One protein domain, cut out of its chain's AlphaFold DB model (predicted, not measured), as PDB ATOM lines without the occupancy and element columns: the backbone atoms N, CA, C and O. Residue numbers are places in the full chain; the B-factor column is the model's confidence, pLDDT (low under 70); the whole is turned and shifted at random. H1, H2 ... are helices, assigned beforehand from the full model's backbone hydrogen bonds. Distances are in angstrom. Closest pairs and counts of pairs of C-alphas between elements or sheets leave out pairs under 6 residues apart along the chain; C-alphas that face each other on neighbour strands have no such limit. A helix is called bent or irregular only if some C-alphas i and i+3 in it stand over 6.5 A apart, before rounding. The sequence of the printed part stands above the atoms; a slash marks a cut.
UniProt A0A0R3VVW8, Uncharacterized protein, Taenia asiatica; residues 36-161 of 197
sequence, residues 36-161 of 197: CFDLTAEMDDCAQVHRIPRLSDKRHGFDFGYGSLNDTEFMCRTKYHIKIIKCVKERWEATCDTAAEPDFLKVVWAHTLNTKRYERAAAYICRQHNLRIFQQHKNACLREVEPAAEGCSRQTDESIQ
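Overview. This is residues 36 to 161 of the 197 residues of an uncharacterized protein of Taenia asiatica (UniProt A0A0R3VVW8). An elongated helical domain has a body of two rows of helices, H3 making one row and H4 and H5, set end to end, making the other that runs back beside it, with H1 crossing H3 on another side; at the far end H6 turns a corner, and its long arm H6b runs back along the domain. H6b touches no helix, and the loop of residues 51 to 68 lies in the space between it and the body, with H2 near the corner. The printed part has 126 residues with six named helices, H1 to H6 in order, no named strand, and the class all helix. It is compact, with a radius of gyration of the C-alphas of 15.7 A, and spans 51 by 29 by 23 A.

Along the chain. The longest helix, H6, has residues 128 to 161 and was assigned as one helix by its hydrogen bonds, but it is bent: C-alphas 136 and 139 are 7.2 A apart. Its arm H6a, residues 128 to 136, begins with C-alpha 128 at (-35.517, -4.938, -5.547). Its arm H6b, residues 139 to 161, is 32.7 A long and ends with C-alpha 161 at (-21.873, 5.826, 26.036). H6b is itself irregular, with C-alphas 144 and 147 7.1 A apart and a kink of 38 degrees near residue 147. H5 has residues 115 to 125, H4 residues 103 to 112 and H2 residues 69 to 78. H3, residues 80 to 96, is 23.9 A long. H1, residues 39 to 50, is 16.4 A long and begins with C-alpha 39 at (-14.476, -1.878, 19.122).

Arrangement. H6a and H6b stand about perpendicular, at 78 degrees. H6b is close to H2 but not clearly touching; their closest C-alphas, of Leu 69 and Arg 143, are 7.7 A apart. H6b is apart from H1, H3, H4 and H5. H6a is close to H5 but not clearly touching, with the closest C-alphas, of Ile 125 and Leu 131, 5.9 A apart. H2 and H5 only just touch, with 3 pairs of C-alphas within 8 A, and only at their ends; the closest are those of Cys 76 and Ala 122, 6.6 A apart. H5 touches residues 81 to 86 of H3 alone, at a shallow tilt of 4 degrees, opposite ways; the closest C-alphas, of Ile 82 and Thr 115, are 6.0 A apart. H3 touches H1 at a steep tilt of 60 degrees, opposite ways, with the closest C-alphas, of Cys 46 and Ile 84, 5.5 A apart. H3 and H4 are near each other. In H1, H3, H4, H5 and H6a every O i to N i+4 pair is within hydrogen-bond range, against 5 of 6 in H2 and 14 of 19 in H6b.

Size, cuts and confidence. The two C-alphas farthest apart, of Thr 98 and Ala 140, are 51.4 A apart. The printed part has no cut. The link from H1 to H2, 18 residues, is long; that from H3 to H4 is short, and those from H2 to H3, H4 to H5 and H5 to H6 are tight. The mean pLDDT of the printed part is 77.9, and residues 55 to 67, 97 to 102, 104 to 105 and 156 to 161 are under 70.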
ATOM      1  N   CYS A  36     -10.045  -6.134  26.656       75.31
ATOM      2  CA  CYS A  36      -9.184  -6.861  25.704       75.31
ATOM      3  C   CYS A  36      -9.421  -6.445  24.241       75.31
ATOM      4  O   CYS A  36      -8.829  -7.012  23.326       75.31
ATOM      5  N   PHE A  37     -10.335  -5.499  24.023       76.44
ATOM      6  CA  PHE A  37     -10.959  -5.242  22.741       76.44
ATOM      7  C   PHE A  37     -11.449  -3.793  22.670       76.44
ATOM      8  O   PHE A  37     -12.318  -3.378  23.442       76.44
ATOM      9  N   ASP A  38     -10.893  -3.034  21.726       81.06
ATOM     10  CA  ASP A  38     -11.377  -1.704  21.354       81.06
ATOM     11  C   ASP A  38     -12.211  -1.821  20.079       81.06
ATOM     12  O   ASP A  38     -11.685  -1.937  18.974       81.06
ATOM     13  N   LEU A  39     -13.534  -1.757  20.234       77.75
ATOM     14  CA  LEU A  39     -14.476  -1.878  19.122       77.75
ATOM     15  C   LEU A  39     -14.194  -0.886  17.980       77.75
ATOM     16  O   LEU A  39     -14.407  -1.221  16.817       77.75
ATOM     17  N   THR A  40     -13.751   0.334  18.297       79.94
ATOM     18  CA  THR A  40     -13.518   1.386  17.297       79.94
ATOM     19  C   THR A  40     -12.299   1.046  16.455       79.94
ATOM     20  O   THR A  40     -12.403   1.021  15.227       79.94
ATOM     21  N   ALA A  41     -11.179   0.736  17.110       85.50
ATOM     22  CA  ALA A  41      -9.947   0.344  16.432       85.50
ATOM     23  C   ALA A  41     -10.153  -0.927  15.593       85.50
ATOM     24  O   ALA A  41      -9.729  -1.006  14.444       85.50
ATOM     25  N   GLU A  42     -10.897  -1.892  16.130       88.00
ATOM     26  CA  GLU A  42     -11.195  -3.150  15.450       88.00
ATOM     27  C   GLU A  42     -12.085  -2.948  14.213       88.00
ATOM     28  O   GLU A  42     -11.880  -3.583  13.175       88.00
ATOM     29  N   MET A  43     -13.050  -2.020  14.271       86.06
ATOM     30  CA  MET A  43     -13.834  -1.630  13.095       86.06
ATOM     31  C   MET A  43     -12.981  -0.954  12.013       86.06
ATOM     32  O   MET A  43     -13.218  -1.213  10.828       86.06
ATOM     33  N   ASP A  44     -12.011  -0.119  12.399       87.00
ATOM     34  CA  ASP A  44     -11.088   0.547  11.472       87.00
ATOM     35  C   ASP A  44     -10.176  -0.462  10.761       87.00
ATOM     36  O   ASP A  44     -10.111  -0.483   9.526       87.00
ATOM     37  N   ASP A  45      -9.562  -1.367  11.523       90.44
ATOM     38  CA  ASP A  45      -8.724  -2.450  11.001       90.44
ATOM     39  C   ASP A  45      -9.499  -3.326  10.008       90.44
ATOM     40  O   ASP A  45      -9.052  -3.582   8.884       90.44
ATOM     41  N   CYS A  46     -10.702  -3.766  10.386       90.81
ATOM     42  CA  CYS A  46     -11.530  -4.611   9.533       90.81
ATOM     43  C   CYS A  46     -11.972  -3.905   8.244       90.81
ATOM     44  O   CYS A  46     -12.030  -4.534   7.180       90.81
ATOM     45  N   ALA A  47     -12.257  -2.603   8.301       88.50
ATOM     46  CA  ALA A  47     -12.565  -1.816   7.111       88.50
ATOM     47  C   ALA A  47     -11.362  -1.743   6.156       88.50
ATOM     48  O   ALA A  47     -11.504  -1.985   4.950       88.50
ATOM     49  N   GLN A  48     -10.167  -1.503   6.706       90.56
ATOM     50  CA  GLN A  48      -8.919  -1.458   5.949       90.56
ATOM     51  C   GLN A  48      -8.603  -2.803   5.281       90.56
ATOM     52  O   GLN A  48      -8.345  -2.844   4.074       90.56
ATOM     53  N   VAL A  49      -8.681  -3.908   6.031       91.00
ATOM     54  CA  VAL A  49      -8.424  -5.274   5.533       91.00
ATOM     55  C   VAL A  49      -9.332  -5.612   4.352       91.00
ATOM     56  O   VAL A  49      -8.882  -6.155   3.340       91.00
ATOM     57  N   HIS A  50     -10.611  -5.255   4.446       87.06
ATOM     58  CA  HIS A  50     -11.585  -5.540   3.400       87.06
ATOM     59  C   HIS A  50     -11.644  -4.484   2.288       87.06
ATOM     60  O   HIS A  50     -12.401  -4.675   1.332       87.06
ATOM     61  N   ARG A  51     -10.839  -3.412   2.369       87.31
ATOM     62  CA  ARG A  51     -10.826  -2.280   1.421       87.31
ATOM     63  C   ARG A  51     -12.220  -1.699   1.187       87.31
ATOM     64  O   ARG A  51     -12.630  -1.441   0.055       87.31
ATOM     65  N   ILE A  52     -12.961  -1.543   2.271       82.19
ATOM     66  CA  ILE A  52     -14.309  -0.983   2.287       82.19
ATOM     67  C   ILE A  52     -14.313   0.249   3.189       82.19
ATOM     68  O   ILE A  52     -13.483   0.334   4.093       82.19
ATOM     69  N   PRO A  53     -15.223   1.209   2.960       74.50
ATOM     70  CA  PRO A  53     -15.421   2.300   3.896       74.50
ATOM     71  C   PRO A  53     -15.656   1.738   5.294       74.50
ATOM     72  O   PRO A  53     -16.345   0.720   5.447       74.50
ATOM     73  N   ARG A  54     -15.095   2.411   6.300       73.06
ATOM     74  CA  ARG A  54     -15.472   2.172   7.691       73.06
ATOM     75  C   ARG A  54     -16.994   2.215   7.775       73.06
ATOM     76  O   ARG A  54     -17.619   3.041   7.105       73.06
ATOM     77  N   LEU A  55     -17.582   1.325   8.575       69.50
ATOM     78  CA  LEU A  55     -18.966   1.507   9.003       69.50
ATOM     79  C   LEU A  55     -19.099   2.953   9.472       69.50
ATOM     80  O   LEU A  55     -18.343   3.370  10.352       69.50
ATOM     81  N   SER A  56     -19.965   3.719   8.802       61.47
ATOM     82  CA  SER A  56     -20.171   5.119   9.147       61.47
ATOM     83  C   SER A  56     -20.426   5.192  10.644       61.47
ATOM     84  O   SER A  56     -21.173   4.363  11.176       61.47
ATOM     85  N   ASP A  57     -19.817   6.169  11.309       59.56
ATOM     86  CA  ASP A  57     -20.191   6.489  12.680       59.56
ATOM     87  C   ASP A  57     -21.720   6.605  12.720       59.56
ATOM     88  O   ASP A  57     -22.290   7.276  11.849       59.56
ATOM     89  N   LYS A  58     -22.392   5.895  13.641       59.22
ATOM     90  CA  LYS A  58     -23.865   5.814  13.649       59.22
ATOM     91  C   LYS A  58     -24.489   7.204  13.690       59.22
ATOM     92  O   LYS A  58     -25.600   7.385  13.212       59.22
ATOM     93  N   ARG A  59     -23.726   8.196  14.148       54.53
ATOM     94  CA  ARG A  59     -23.967   9.640  14.081       54.53
ATOM     95  C   ARG A  59     -24.267  10.228  12.696       54.53
ATOM     96  O   ARG A  59     -24.345  11.444  12.637       54.53
ATOM     97  N   HIS A  60     -24.384   9.447  11.620       56.31
ATOM     98  CA  HIS A  60     -24.708   9.936  10.277       56.31
ATOM     99  C   HIS A  60     -25.898   9.188   9.669       56.31
ATOM    100  O   HIS A  60     -25.949   7.954   9.675       56.31
ATOM    101  N   GLY A  61     -26.825   9.935   9.067       64.12
ATOM    102  CA  GLY A  61     -27.953   9.373   8.327       64.12
ATOM    103  C   GLY A  61     -29.060   8.763   9.193       64.12
ATOM    104  O   GLY A  61     -29.398   9.264  10.258       64.12
ATOM    105  N   PHE A  62     -29.679   7.691   8.697       60.62
ATOM    106  CA  PHE A  62     -30.970   7.189   9.196       60.62
ATOM    107  C   PHE A  62     -30.896   6.107  10.279       60.62
ATOM    108  O   PHE A  62     -31.925   5.551  10.655       60.62
ATOM    109  N   ASP A  63     -29.694   5.749  10.724       59.44
ATOM    110  CA  ASP A  63     -29.462   4.679  11.703       59.44
ATOM    111  C   ASP A  63     -30.195   3.350  11.396       59.44
ATOM    112  O   ASP A  63     -30.631   2.604  12.271       59.44
ATOM    113  N   PHE A  64     -30.276   2.962  10.117       54.25
ATOM    114  CA  PHE A  64     -30.671   1.592   9.741       54.25
ATOM    115  C   PHE A  64     -29.573   0.549  10.044       54.25
ATOM    116  O   PHE A  64     -29.674  -0.602   9.615       54.25
ATOM    117  N   GLY A  65     -28.516   0.949  10.761       54.28
ATOM    118  CA  GLY A  65     -27.293   0.187  11.000       54.28
ATOM    119  C   GLY A  65     -26.154   0.454  10.007       54.28
ATOM    120  O   GLY A  65     -25.117  -0.193  10.135       54.28
ATOM    121  N   TYR A  66     -26.326   1.353   9.019       57.50
ATOM    122  CA  TYR A  66     -25.399   1.491   7.873       57.50
ATOM    123  C   TYR A  66     -25.110   2.922   7.391       57.50
ATOM    124  O   TYR A  66     -24.452   3.045   6.360       57.50
ATOM    125  N   GLY A  67     -25.603   3.967   8.064       68.38
ATOM    126  CA  GLY A  67     -25.293   5.359   7.712       68.38
ATOM    127  C   GLY A  67     -26.328   6.081   6.849       68.38
ATOM    128  O   GLY A  67     -27.539   5.993   7.081       68.38
ATOM    129  N   SER A  68     -25.834   6.814   5.848       73.88
ATOM    130  CA  SER A  68     -26.620   7.665   4.945       73.88
ATOM    131  C   SER A  68     -27.458   6.879   3.926       73.88
ATOM    132  O   SER A  68     -27.314   5.665   3.718       73.88
ATOM    133  N   LEU A  69     -28.315   7.591   3.189       74.56
ATOM    134  CA  LEU A  69     -29.038   7.028   2.042       74.56
ATOM    135  C   LEU A  69     -28.094   6.486   0.955       74.56
ATOM    136  O   LEU A  69     -28.421   5.506   0.283       74.56
ATOM    137  N   ASN A  70     -26.924   7.104   0.769       77.06
ATOM    138  CA  ASN A  70     -25.923   6.624  -0.189       77.06
ATOM    139  C   ASN A  70     -25.263   5.329   0.292       77.06
ATOM    140  O   ASN A  70     -25.068   4.399  -0.500       77.06
ATOM    141  N   ASP A  71     -25.002   5.239   1.592       77.81
ATOM    142  CA  ASP A  71     -24.415   4.050   2.199       77.81
ATOM    143  C   ASP A  71     -25.369   2.864   2.137       77.81
ATOM    144  O   ASP A  71     -24.923   1.735   1.966       77.81
ATOM    145  N   THR A  72     -26.682   3.107   2.176       79.44
ATOM    146  CA  THR A  72     -27.707   2.062   2.042       79.44
ATOM    147  C   THR A  72     -27.654   1.369   0.675       79.44
ATOM    148  O   THR A  72     -27.701   0.139   0.591       79.44
ATOM    149  N   GLU A  73     -27.496   2.122  -0.416       80.50
ATOM    150  CA  GLU A  73     -27.360   1.530  -1.757       80.50
ATOM    151  C   GLU A  73     -26.043   0.764  -1.910       80.50
ATOM    152  O   GLU A  73     -26.015  -0.355  -2.440       80.50
ATOM    153  N   PHE A  74     -24.946   1.349  -1.427       81.25
ATOM    154  CA  PHE A  74     -23.634   0.712  -1.445       81.25
ATOM    155  C   PHE A  74     -23.618  -0.562  -0.588       81.25
ATOM    156  O   PHE A  74     -23.108  -1.604  -1.013       81.25
ATOM    157  N   MET A  75     -24.259  -0.510   0.577       83.81
ATOM    158  CA  MET A  75     -24.509  -1.632   1.469       83.81
ATOM    159  C   MET A  75     -25.250  -2.751   0.753       83.81
ATOM    160  O   MET A  75     -24.793  -3.892   0.792       83.81
ATOM    161  N   CYS A  76     -26.344  -2.446   0.053       84.19
ATOM    162  CA  CYS A  76     -27.120  -3.477  -0.625       84.19
ATOM    163  C   CYS A  76     -26.334  -4.211  -1.711       84.19
ATOM    164  O   CYS A  76     -26.543  -5.406  -1.923       84.19
ATOM    165  N   ARG A  77     -25.391  -3.523  -2.362       84.88
ATOM    166  CA  ARG A  77     -24.512  -4.124  -3.373       84.88
ATOM    167  C   ARG A  77     -23.403  -4.973  -2.759       84.88
ATOM    168  O   ARG A  77     -23.094  -6.045  -3.267       84.88
ATOM    169  N   THR A  78     -22.780  -4.490  -1.688       84.88
ATOM    170  CA  THR A  78     -21.503  -5.039  -1.198       84.88
ATOM    171  C   THR A  78     -21.624  -5.873   0.073       84.88
ATOM    172  O   THR A  78     -20.711  -6.647   0.387       84.88
ATOM    173  N   LYS A  79     -22.731  -5.702   0.806       84.88
ATOM    174  CA  LYS A  79     -22.970  -6.207   2.165       84.88
ATOM    175  C   LYS A  79     -21.816  -5.875   3.120       84.88
ATOM    176  O   LYS A  79     -21.480  -6.678   3.988       84.88
ATOM    177  N   TYR A  80     -21.177  -4.715   2.930       84.81
ATOM    178  CA  TYR A  80     -19.917  -4.370   3.598       84.81
ATOM    179  C   TYR A  80     -20.034  -4.371   5.132       84.81
ATOM    180  O   TYR A  80     -19.161  -4.905   5.803       84.81
ATOM    181  N   HIS A  81     -21.151  -3.895   5.686       80.44
ATOM    182  CA  HIS A  81     -21.419  -3.908   7.128       80.44
ATOM    183  C   HIS A  81     -21.354  -5.311   7.758       80.44
ATOM    184  O   HIS A  81     -20.757  -5.471   8.815       80.44
ATOM    185  N   ILE A  82     -21.909  -6.344   7.104       86.56
ATOM    186  CA  ILE A  82     -21.832  -7.734   7.587       86.56
ATOM    187  C   ILE A  82     -20.380  -8.191   7.589       86.56
ATOM    188  O   ILE A  82     -19.960  -8.851   8.532       86.56
ATOM    189  N   LYS A  83     -19.611  -7.833   6.553       88.69
ATOM    190  CA  LYS A  83     -18.190  -8.191   6.460       88.69
ATOM    191  C   LYS A  83     -17.388  -7.567   7.600       88.69
ATOM    192  O   LYS A  83     -16.639  -8.288   8.243       88.69
ATOM    193  N   ILE A  84     -17.598  -6.279   7.887       88.19
ATOM    194  CA  ILE A  84     -16.917  -5.599   8.998       88.19
ATOM    195  C   ILE A  84     -17.315  -6.234  10.328       88.19
ATOM    196  O   ILE A  84     -16.441  -6.673  11.060       88.19
ATOM    197  N   ILE A  85     -18.612  -6.361  10.623       86.31
ATOM    198  CA  ILE A  85     -19.078  -6.895  11.915       86.31
ATOM    199  C   ILE A  85     -18.615  -8.340  12.112       86.31
ATOM    200  O   ILE A  85     -18.222  -8.712  13.213       86.31
ATOM    201  N   LYS A  86     -18.614  -9.149  11.047       89.62
ATOM    202  CA  LYS A  86     -18.088 -10.513  11.088       89.62
ATOM    203  C   LYS A  86     -16.582 -10.532  11.366       89.62
ATOM    204  O   LYS A  86     -16.164 -11.281  12.236       89.62
ATOM    205  N   CYS A  87     -15.799  -9.702  10.679       91.75
ATOM    206  CA  CYS A  87     -14.359  -9.584  10.917       91.75
ATOM    207  C   CYS A  87     -14.062  -9.167  12.364       91.75
ATOM    208  O   CYS A  87     -13.270  -9.808  13.048       91.75
ATOM    209  N   VAL A  88     -14.765  -8.149  12.860       89.62
ATOM    210  CA  VAL A  88     -14.627  -7.655  14.234       89.62
ATOM    211  C   VAL A  88     -14.985  -8.747  15.242       89.62
ATOM    212  O   VAL A  88     -14.279  -8.941  16.226       89.62
ATOM    213  N   LYS A  89     -16.054  -9.505  14.975       88.69
ATOM    214  CA  LYS A  89     -16.447 -10.653  15.791       88.69
ATOM    215  C   LYS A  89     -15.358 -11.724  15.838       88.69
ATOM    216  O   LYS A  89     -15.014 -12.170  16.924       88.69
ATOM    217  N   GLU A  90     -14.826 -12.123  14.687       90.31
ATOM    218  CA  GLU A  90     -13.772 -13.143  14.597       90.31
ATOM    219  C   GLU A  90     -12.509 -12.707  15.353       90.31
ATOM    220  O   GLU A  90     -11.882 -13.515  16.032       90.31
ATOM    221  N   ARG A  91     -12.163 -11.417  15.290       89.19
ATOM    222  CA  ARG A  91     -11.019 -10.854  16.018       89.19
ATOM    223  C   ARG A  91     -11.257 -10.761  17.522       89.19
ATOM    224  O   ARG A  91     -10.353 -11.094  18.287       89.19
ATOM    225  N   TRP A  92     -12.462 -10.382  17.949       86.12
ATOM    226  CA  TRP A  92     -12.863 -10.433  19.357       86.12
ATOM    227  C   TRP A  92     -12.782 -11.864  19.899       86.12
ATOM    228  O   TRP A  92     -12.118 -12.097  20.905       86.12
ATOM    229  N   GLU A  93     -13.374 -12.833  19.194       85.56
ATOM    230  CA  GLU A  93     -13.326 -14.250  19.572       85.56
ATOM    231  C   GLU A  93     -11.880 -14.773  19.611       85.56
ATOM    232  O   GLU A  93     -11.542 -15.536  20.502       85.56
ATOM    233  N   ALA A  94     -10.988 -14.331  18.719       84.56
ATOM    234  CA  ALA A  94      -9.583 -14.753  18.739       84.56
ATOM    235  C   ALA A  94      -8.744 -14.109  19.863       84.56
ATOM    236  O   ALA A  94      -7.795 -14.724  20.350       84.56
ATOM    237  N   THR A  95      -9.061 -12.873  20.256       78.25
ATOM    238  CA  THR A  95      -8.219 -12.064  21.160       78.25
ATOM    239  C   THR A  95      -8.693 -12.135  22.612       78.25
ATOM    240  O   THR A  95      -7.881 -12.094  23.537       78.25
ATOM    241  N   CYS A  96     -10.000 -12.286  22.832       75.12
ATOM    242  CA  CYS A  96     -10.618 -12.209  24.154       75.12
ATOM    243  C   CYS A  96     -10.999 -13.562  24.768       75.12
ATOM    244  O   CYS A  96     -11.390 -13.587  25.932       75.12
ATOM    245  N   ASP A  97     -10.838 -14.685  24.059       63.78
ATOM    246  CA  ASP A  97     -11.164 -16.027  24.588       63.78
ATOM    247  C   ASP A  97     -10.291 -16.426  25.795       63.78
ATOM    248  O   ASP A  97     -10.688 -17.219  26.646       63.78
ATOM    249  N   THR A  98      -9.103 -15.825  25.916       61.31
ATOM    250  CA  THR A  98      -8.153 -16.070  27.019       61.31
ATOM    251  C   THR A  98      -8.061 -14.921  28.023       61.31
ATOM    252  O   THR A  98      -7.443 -15.070  29.080       61.31
ATOM    253  N   ALA A  99      -8.676 -13.772  27.726       61.34
ATOM    254  CA  ALA A  99      -8.639 -12.601  28.588       61.34
ATOM    255  C   ALA A  99      -9.715 -12.699  29.679       61.34
ATOM    256  O   ALA A  99     -10.834 -13.152  29.435       61.34
ATOM    257  N   ALA A 100      -9.410 -12.213  30.886       64.19
ATOM    258  CA  ALA A 100     -10.387 -12.045  31.965       64.19
ATOM    259  C   ALA A 100     -11.344 -10.872  31.662       64.19
ATOM    260  O   ALA A 100     -11.435  -9.908  32.423       64.19
ATOM    261  N   GLU A 101     -12.025 -10.913  30.514       68.12
ATOM    262  CA  GLU A 101     -13.046  -9.937  30.168       68.12
ATOM    263  C   GLU A 101     -14.256 -10.131  31.103       68.12
ATOM    264  O   GLU A 101     -14.743 -11.261  31.239       68.12
ATOM    265  N   PRO A 102     -14.744  -9.066  31.767       68.62
ATOM    266  CA  PRO A 102     -15.942  -9.131  32.594       68.62
ATOM    267  C   PRO A 102     -17.127  -9.761  31.852       68.62
ATOM    268  O   PRO A 102     -17.413  -9.399  30.711       68.62
ATOM    269  N   ASP A 103     -17.875 -10.649  32.510       70.81
ATOM    270  CA  ASP A 103     -18.959 -11.401  31.857       70.81
ATOM    271  C   ASP A 103     -20.050 -10.506  31.248       70.81
ATOM    272  O   ASP A 103     -20.635 -10.846  30.219       70.81
ATOM    273  N   PHE A 104     -20.288  -9.320  31.821       65.75
ATOM    274  CA  PHE A 104     -21.229  -8.361  31.242       65.75
ATOM    275  C   PHE A 104     -20.776  -7.858  29.861       65.75
ATOM    276  O   PHE A 104     -21.617  -7.673  28.983       65.75
ATOM    277  N   LEU A 105     -19.466  -7.683  29.635       68.62
ATOM    278  CA  LEU A 105     -18.930  -7.272  28.336       68.62
ATOM    279  C   LEU A 105     -19.065  -8.388  27.305       68.62
ATOM    280  O   LEU A 105     -19.475  -8.109  26.184       68.62
ATOM    281  N   LYS A 106     -18.865  -9.655  27.691       72.81
ATOM    282  CA  LYS A 106     -19.118 -10.799  26.795       72.81
ATOM    283  C   LYS A 106     -20.562 -10.817  26.291       72.81
ATOM    284  O   LYS A 106     -20.800 -11.045  25.107       72.81
ATOM    285  N   VAL A 107     -21.532 -10.528  27.165       72.81
ATOM    286  CA  VAL A 107     -22.952 -10.412  26.783       72.81
ATOM    287  C   VAL A 107     -23.181  -9.217  25.850       72.81
ATOM    288  O   VAL A 107     -23.857  -9.359  24.827       72.81
ATOM    289  N   VAL A 108     -22.603  -8.052  26.167       71.50
ATOM    290  CA  VAL A 108     -22.700  -6.841  25.333       71.50
ATOM    291  C   VAL A 108     -22.107  -7.076  23.940       71.50
ATOM    292  O   VAL A 108     -22.749  -6.730  22.946       71.50
ATOM    293  N   TRP A 109     -20.937  -7.710  23.836       77.19
ATOM    294  CA  TRP A 109     -20.279  -8.001  22.562       77.19
ATOM    295  C   TRP A 109     -20.988  -9.085  21.766       77.19
ATOM    296  O   TRP A 109     -21.255  -8.879  20.582       77.19
ATOM    297  N   ALA A 110     -21.421 -10.175  22.406       74.75
ATOM    298  CA  ALA A 110     -22.236 -11.195  21.752       74.75
ATOM    299  C   ALA A 110     -23.530 -10.611  21.159       74.75
ATOM    300  O   ALA A 110     -23.993 -11.064  20.108       74.75
ATOM    301  N   HIS A 111     -24.112  -9.594  21.803       73.88
ATOM    302  CA  HIS A 111     -25.269  -8.878  21.274       73.88
ATOM    303  C   HIS A 111     -24.897  -7.904  20.142       73.88
ATOM    304  O   HIS A 111     -25.516  -7.932  19.078       73.88
ATOM    305  N   THR A 112     -23.883  -7.063  20.355       74.62
ATOM    306  CA  THR A 112     -23.468  -5.987  19.434       74.62
ATOM    307  C   THR A 112     -22.919  -6.532  18.117       74.62
ATOM    308  O   THR A 112     -23.253  -6.025  17.043       74.62
ATOM    309  N   LEU A 113     -22.127  -7.603  18.195       80.50
ATOM    310  CA  LEU A 113     -21.440  -8.237  17.069       80.50
ATOM    311  C   LEU A 113     -22.284  -9.334  16.394       80.50
ATOM    312  O   LEU A 113     -21.804 -10.088  15.546       80.50
ATOM    313  N   ASN A 114     -23.568  -9.443  16.746       79.69
ATOM    314  CA  ASN A 114     -24.474 -10.407  16.138       79.69
ATOM    315  C   ASN A 114     -24.882  -9.982  14.719       79.69
ATOM    316  O   ASN A 114     -25.767  -9.143  14.531       79.69
ATOM    317  N   THR A 115     -24.307 -10.633  13.706       81.56
ATOM    318  CA  THR A 115     -24.587 -10.323  12.295       81.56
ATOM    319  C   THR A 115     -26.034 -10.595  11.882       81.56
ATOM    320  O   THR A 115     -26.530  -9.927  10.977       81.56
ATOM    321  N   LYS A 116     -26.767 -11.497  12.558       81.56
ATOM    322  CA  LYS A 116     -28.127 -11.911  12.148       81.56
ATOM    323  C   LYS A 116     -29.108 -10.744  12.081       81.56
ATOM    324  O   LYS A 116     -29.995 -10.736  11.226       81.56
ATOM    325  N   ARG A 117     -28.984  -9.772  12.993       73.69
ATOM    326  CA  ARG A 117     -29.840  -8.575  12.997       73.69
ATOM    327  C   ARG A 117     -29.628  -7.774  11.714       73.69
ATOM    328  O   ARG A 117     -30.596  -7.434  11.036       73.69
ATOM    329  N   TYR A 118     -28.369  -7.544  11.370       76.50
ATOM    330  CA  TYR A 118     -27.991  -6.769  10.198       76.50
ATOM    331  C   TYR A 118     -28.305  -7.511   8.892       76.50
ATOM    332  O   TYR A 118     -28.875  -6.945   7.964       76.50
ATOM    333  N   GLU A 119     -28.079  -8.825   8.857       84.19
ATOM    334  CA  GLU A 119     -28.451  -9.691   7.733       84.19
ATOM    335  C   GLU A 119     -29.950  -9.644   7.430       84.19
ATOM    336  O   GLU A 119     -30.334  -9.544   6.264       84.19
ATOM    337  N   ARG A 120     -30.811  -9.680   8.456       83.12
ATOM    338  CA  ARG A 120     -32.268  -9.571   8.276       83.12
ATOM    339  C   ARG A 120     -32.676  -8.204   7.743       83.12
ATOM    340  O   ARG A 120     -33.487  -8.137   6.820       83.12
ATOM    341  N   ALA A 121     -32.111  -7.132   8.296       76.75
ATOM    342  CA  ALA A 121     -32.381  -5.774   7.835       76.75
ATOM    343  C   ALA A 121     -31.946  -5.587   6.371       76.75
ATOM    344  O   ALA A 121     -32.742  -5.138   5.547       76.75
ATOM    345  N   ALA A 122     -30.742  -6.040   6.009       83.75
ATOM    346  CA  ALA A 122     -30.268  -6.030   4.629       83.75
ATOM    347  C   ALA A 122     -31.148  -6.900   3.711       83.75
ATOM    348  O   ALA A 122     -31.515  -6.475   2.618       83.75
ATOM    349  N   ALA A 123     -31.563  -8.091   4.152       86.06
ATOM    350  CA  ALA A 123     -32.443  -8.973   3.379       86.06
ATOM    351  C   ALA A 123     -33.844  -8.388   3.132       86.06
ATOM    352  O   ALA A 123     -34.523  -8.811   2.193       86.06
ATOM    353  N   TYR A 124     -34.288  -7.443   3.964       84.75
ATOM    354  CA  TYR A 124     -35.511  -6.682   3.742       84.75
ATOM    355  C   TYR A 124     -35.261  -5.477   2.828       84.75
ATOM    356  O   TYR A 124     -35.856  -5.402   1.753       84.75
ATOM    357  N   ILE A 125     -34.364  -4.565   3.214       83.00
ATOM    358  CA  ILE A 125     -34.121  -3.293   2.511       83.00
ATOM    359  C   ILE A 125     -33.644  -3.538   1.075       83.00
ATOM    360  O   ILE A 125     -34.118  -2.900   0.139       83.00
ATOM    361  N   CYS A 126     -32.764  -4.519   0.877       86.75
ATOM    362  CA  CYS A 126     -32.113  -4.763  -0.407       86.75
ATOM    363  C   CYS A 126     -32.943  -5.596  -1.389       86.75
ATOM    364  O   CYS A 126     -32.450  -5.948  -2.463       86.75
ATOM    365  N   ARG A 127     -34.203  -5.918  -1.067       89.81
ATOM    366  CA  ARG A 127     -35.130  -6.479  -2.062       89.81
ATOM    367  C   ARG A 127     -35.385  -5.438  -3.141       89.81
ATOM    368  O   ARG A 127     -35.633  -4.283  -2.820       89.81
ATOM    369  N   GLN A 128     -35.406  -5.855  -4.407       87.12
ATOM    370  CA  GLN A 128     -35.517  -4.938  -5.547       87.12
ATOM    371  C   GLN A 128     -36.697  -3.960  -5.430       87.12
ATOM    372  O   GLN A 128     -36.535  -2.778  -5.712       87.12
ATOM    373  N   HIS A 129     -37.863  -4.428  -4.976       87.88
ATOM    374  CA  HIS A 129     -39.025  -3.566  -4.752       87.88
ATOM    375  C   HIS A 129     -38.783  -2.520  -3.652       87.88
ATOM    376  O   HIS A 129     -39.031  -1.338  -3.871       87.88
ATOM    377  N   ASN A 130     -38.238  -2.933  -2.507       86.00
ATOM    378  CA  ASN A 130     -37.978  -2.047  -1.371       86.00
ATOM    379  C   ASN A 130     -36.878  -1.036  -1.705       86.00
ATOM    380  O   ASN A 130     -37.048   0.160  -1.484       86.00
ATOM    381  N   LEU A 131     -35.790  -1.493  -2.327       83.69
ATOM    382  CA  LEU A 131     -34.702  -0.626  -2.765       83.69
ATOM    383  C   LEU A 131     -35.183   0.406  -3.794       83.69
ATOM    384  O   LEU A 131     -34.749   1.553  -3.758       83.69
ATOM    385  N   ARG A 132     -36.122   0.029  -4.673       85.38
ATOM    386  CA  ARG A 132     -36.738   0.957  -5.629       85.38
ATOM    387  C   ARG A 132     -37.549   2.046  -4.929       85.38
ATOM    388  O   ARG A 132     -37.429   3.199  -5.324       85.38
ATOM    389  N   ILE A 133     -38.319   1.701  -3.894       82.94
ATOM    390  CA  ILE A 133     -39.038   2.682  -3.063       82.94
ATOM    391  C   ILE A 133     -38.029   3.645  -2.426       82.94
ATOM    392  O   ILE A 133     -38.154   4.858  -2.586       82.94
ATOM    393  N   PHE A 134     -36.976   3.122  -1.788       78.81
ATOM    394  CA  PHE A 134     -35.916   3.954  -1.211       78.81
ATOM    395  C   PHE A 134     -35.301   4.904  -2.244       78.81
ATOM    396  O   PHE A 134     -35.189   6.097  -1.981       78.81
ATOM    397  N   GLN A 135     -34.964   4.415  -3.439       81.50
ATOM    398  CA  GLN A 135     -34.399   5.235  -4.514       81.50
ATOM    399  C   GLN A 135     -35.372   6.303  -5.029       81.50
ATOM    400  O   GLN A 135     -34.960   7.437  -5.263       81.50
ATOM    401  N   GLN A 136     -36.654   5.963  -5.185       86.44
ATOM    402  CA  GLN A 136     -37.688   6.898  -5.638       86.44
ATOM    403  C   GLN A 136     -37.896   8.042  -4.646       86.44
ATOM    404  O   GLN A 136     -38.028   9.195  -5.048       86.44
ATOM    405  N   HIS A 137     -37.877   7.732  -3.352       84.88
ATOM    406  CA  HIS A 137     -38.104   8.711  -2.293       84.88
ATOM    407  C   HIS A 137     -36.823   9.395  -1.802       84.88
ATOM    408  O   HIS A 137     -36.903  10.388  -1.079       84.88
ATOM    409  N   LYS A 138     -35.652   8.917  -2.245       81.25
ATOM    410  CA  LYS A 138     -34.324   9.403  -1.850       81.25
ATOM    411  C   LYS A 138     -34.202  10.918  -1.944       81.25
ATOM    412  O   LYS A 138     -33.797  11.553  -0.984       81.25
ATOM    413  N   ASN A 139     -34.532  11.485  -3.103       81.62
ATOM    414  CA  ASN A 139     -34.377  12.919  -3.373       81.62
ATOM    415  C   ASN A 139     -35.634  13.737  -3.039       81.62
ATOM    416  O   ASN A 139     -35.593  14.950  -3.187       81.62
ATOM    417  N   ALA A 140     -36.734  13.078  -2.666       79.81
ATOM    418  CA  ALA A 140     -38.001  13.730  -2.359       79.81
ATOM    419  C   ALA A 140     -38.119  13.946  -0.849       79.81
ATOM    420  O   ALA A 140     -37.712  14.980  -0.350       79.81
ATOM    421  N   CYS A 141     -38.606  12.950  -0.107       81.44
ATOM    422  CA  CYS A 141     -38.843  13.091   1.328       81.44
ATOM    423  C   CYS A 141     -37.674  12.613   2.194       81.44
ATOM    424  O   CYS A 141     -37.493  13.125   3.292       81.44
ATOM    425  N   LEU A 142     -36.874  11.642   1.737       79.06
ATOM    426  CA  LEU A 142     -35.843  11.051   2.594       79.06
ATOM    427  C   LEU A 142     -34.670  12.016   2.806       79.06
ATOM    428  O   LEU A 142     -34.270  12.248   3.939       79.06
ATOM    429  N   ARG A 143     -34.138  12.655   1.761       82.00
ATOM    430  CA  ARG A 143     -33.017  13.594   1.947       82.00
ATOM    431  C   ARG A 143     -33.351  14.773   2.865       82.00
ATOM    432  O   ARG A 143     -32.468  15.259   3.559       82.00
ATOM    433  N   GLU A 144     -34.601  15.222   2.882       83.62
ATOM    434  CA  GLU A 144     -35.033  16.343   3.726       83.62
ATOM    435  C   GLU A 144     -35.025  15.994   5.218       83.62
ATOM    436  O   GLU A 144     -34.704  16.841   6.048       83.62
ATOM    437  N   VAL A 145     -35.340  14.743   5.564       79.81
ATOM    438  CA  VAL A 145     -35.403  14.287   6.961       79.81
ATOM    439  C   VAL A 145     -34.102  13.631   7.438       79.81
ATOM    440  O   VAL A 145     -33.951  13.382   8.632       79.81
ATOM    441  N   GLU A 146     -33.147  13.387   6.534       79.69
ATOM    442  CA  GLU A 146     -31.839  12.792   6.839       79.69
ATOM    443  C   GLU A 146     -31.075  13.553   7.943       79.69
ATOM    444  O   GLU A 146     -30.627  12.894   8.879       79.69
ATOM    445  N   PRO A 147     -31.003  14.905   7.958       82.06
ATOM    446  CA  PRO A 147     -30.321  15.634   9.034       82.06
ATOM    447  C   PRO A 147     -31.007  15.506  10.402       82.06
ATOM    448  O   PRO A 147     -30.349  15.533  11.440       82.06
ATOM    449  N   ALA A 148     -32.338  15.380  10.422       79.81
ATOM    450  CA  ALA A 148     -33.085  15.193  11.664       79.81
ATOM    451  C   ALA A 148     -32.862  13.781  12.225       79.81
ATOM    452  O   ALA A 148     -32.603  13.621  13.417       79.81
ATOM    453  N   ALA A 149     -32.892  12.770  11.351       76.94
ATOM    454  CA  ALA A 149     -32.565  11.394  11.707       76.94
ATOM    455  C   ALA A 149     -31.115  11.266  12.205       76.94
ATOM    456  O   ALA A 149     -30.855  10.589  13.199       76.94
ATOM    457  N   GLU A 150     -30.195  12.001  11.584       78.81
ATOM    458  CA  GLU A 150     -28.804  12.084  12.010       78.81
ATOM    459  C   GLU A 150     -28.671  12.659  13.427       78.81
ATOM    460  O   GLU A 150     -27.983  12.091  14.281       78.81
ATOM    461  N   GLY A 151     -29.387  13.753  13.704       76.62
ATOM    462  CA  GLY A 151     -29.451  14.361  15.030       76.62
ATOM    463  C   GLY A 151     -29.956  13.391  16.102       76.62
ATOM    464  O   GLY A 151     -29.334  13.288  17.163       76.62
ATOM    465  N   CYS A 152     -31.024  12.641  15.804       74.00
ATOM    466  CA  CYS A 152     -31.525  11.578  16.678       74.00
ATOM    467  C   CYS A 152     -30.454  10.519  16.945       74.00
ATOM    468  O   CYS A 152     -30.197  10.176  18.097       74.00
ATOM    469  N   SER A 153     -29.812  10.024  15.887       73.38
ATOM    470  CA  SER A 153     -28.819   8.962  16.004       73.38
ATOM    471  C   SER A 153     -27.627   9.385  16.862       73.38
ATOM    472  O   SER A 153     -27.212   8.660  17.766       73.38
ATOM    473  N   ARG A 154     -27.123  10.613  16.663       73.38
ATOM    474  CA  ARG A 154     -26.046  11.166  17.494       73.38
ATOM    475  C   ARG A 154     -26.448  11.259  18.963       73.38
ATOM    476  O   ARG A 154     -25.665  10.864  19.824       73.38
ATOM    477  N   GLN A 155     -27.659  11.744  19.242       70.88
ATOM    478  CA  GLN A 155     -28.174  11.816  20.608       70.88
ATOM    479  C   GLN A 155     -28.242  10.420  21.238       70.88
ATOM    480  O   GLN A 155     -27.790  10.236  22.366       70.88
ATOM    481  N   THR A 156     -28.754   9.422  20.515       69.50
ATOM    482  CA  THR A 156     -28.812   8.038  20.997       69.50
ATOM    483  C   THR A 156     -27.418   7.467  21.276       69.50
ATOM    484  O   THR A 156     -27.224   6.835  22.312       69.50
ATOM    485  N   ASP A 157     -26.434   7.718  20.414       68.56
ATOM    486  CA  ASP A 157     -25.075   7.192  20.573       68.56
ATOM    487  C   ASP A 157     -24.321   7.798  21.766       68.56
ATOM    488  O   ASP A 157     -23.716   7.064  22.554       68.56
ATOM    489  N   GLU A 158     -24.396   9.121  21.950       69.31
ATOM    490  CA  GLU A 158     -23.858   9.804  23.139       69.31
ATOM    491  C   GLU A 158     -24.496   9.247  24.422       69.31
ATOM    492  O   GLU A 158     -23.816   8.980  25.416       69.31
ATOM    493  N   SER A 159     -25.797   8.964  24.359       66.00
ATOM    494  CA  SER A 159     -26.562   8.407  25.475       66.00
ATOM    495  C   SER A 159     -26.187   6.957  25.788       66.00
ATOM    496  O   SER A 159     -26.111   6.569  26.952       66.00
ATOM    497  N   ILE A 160     -25.902   6.131  24.775       66.62
ATOM    498  CA  ILE A 160     -25.415   4.759  24.984       66.62
ATOM    499  C   ILE A 160     -24.062   4.778  25.698       66.62
ATOM    500  O   ILE A 160     -23.849   3.967  26.601       66.62
ATOM    501  N   GLN A 161     -23.158   5.696  25.341       66.88
ATOM    502  CA  GLN A 161     -21.873   5.826  26.036       66.88
ATOM    503  C   GLN A 161     -22.060   6.200  27.511       66.88
ATOM    504  O   GLN A 161     -21.408   5.609  28.376       66.88
TER     505      GLN A 161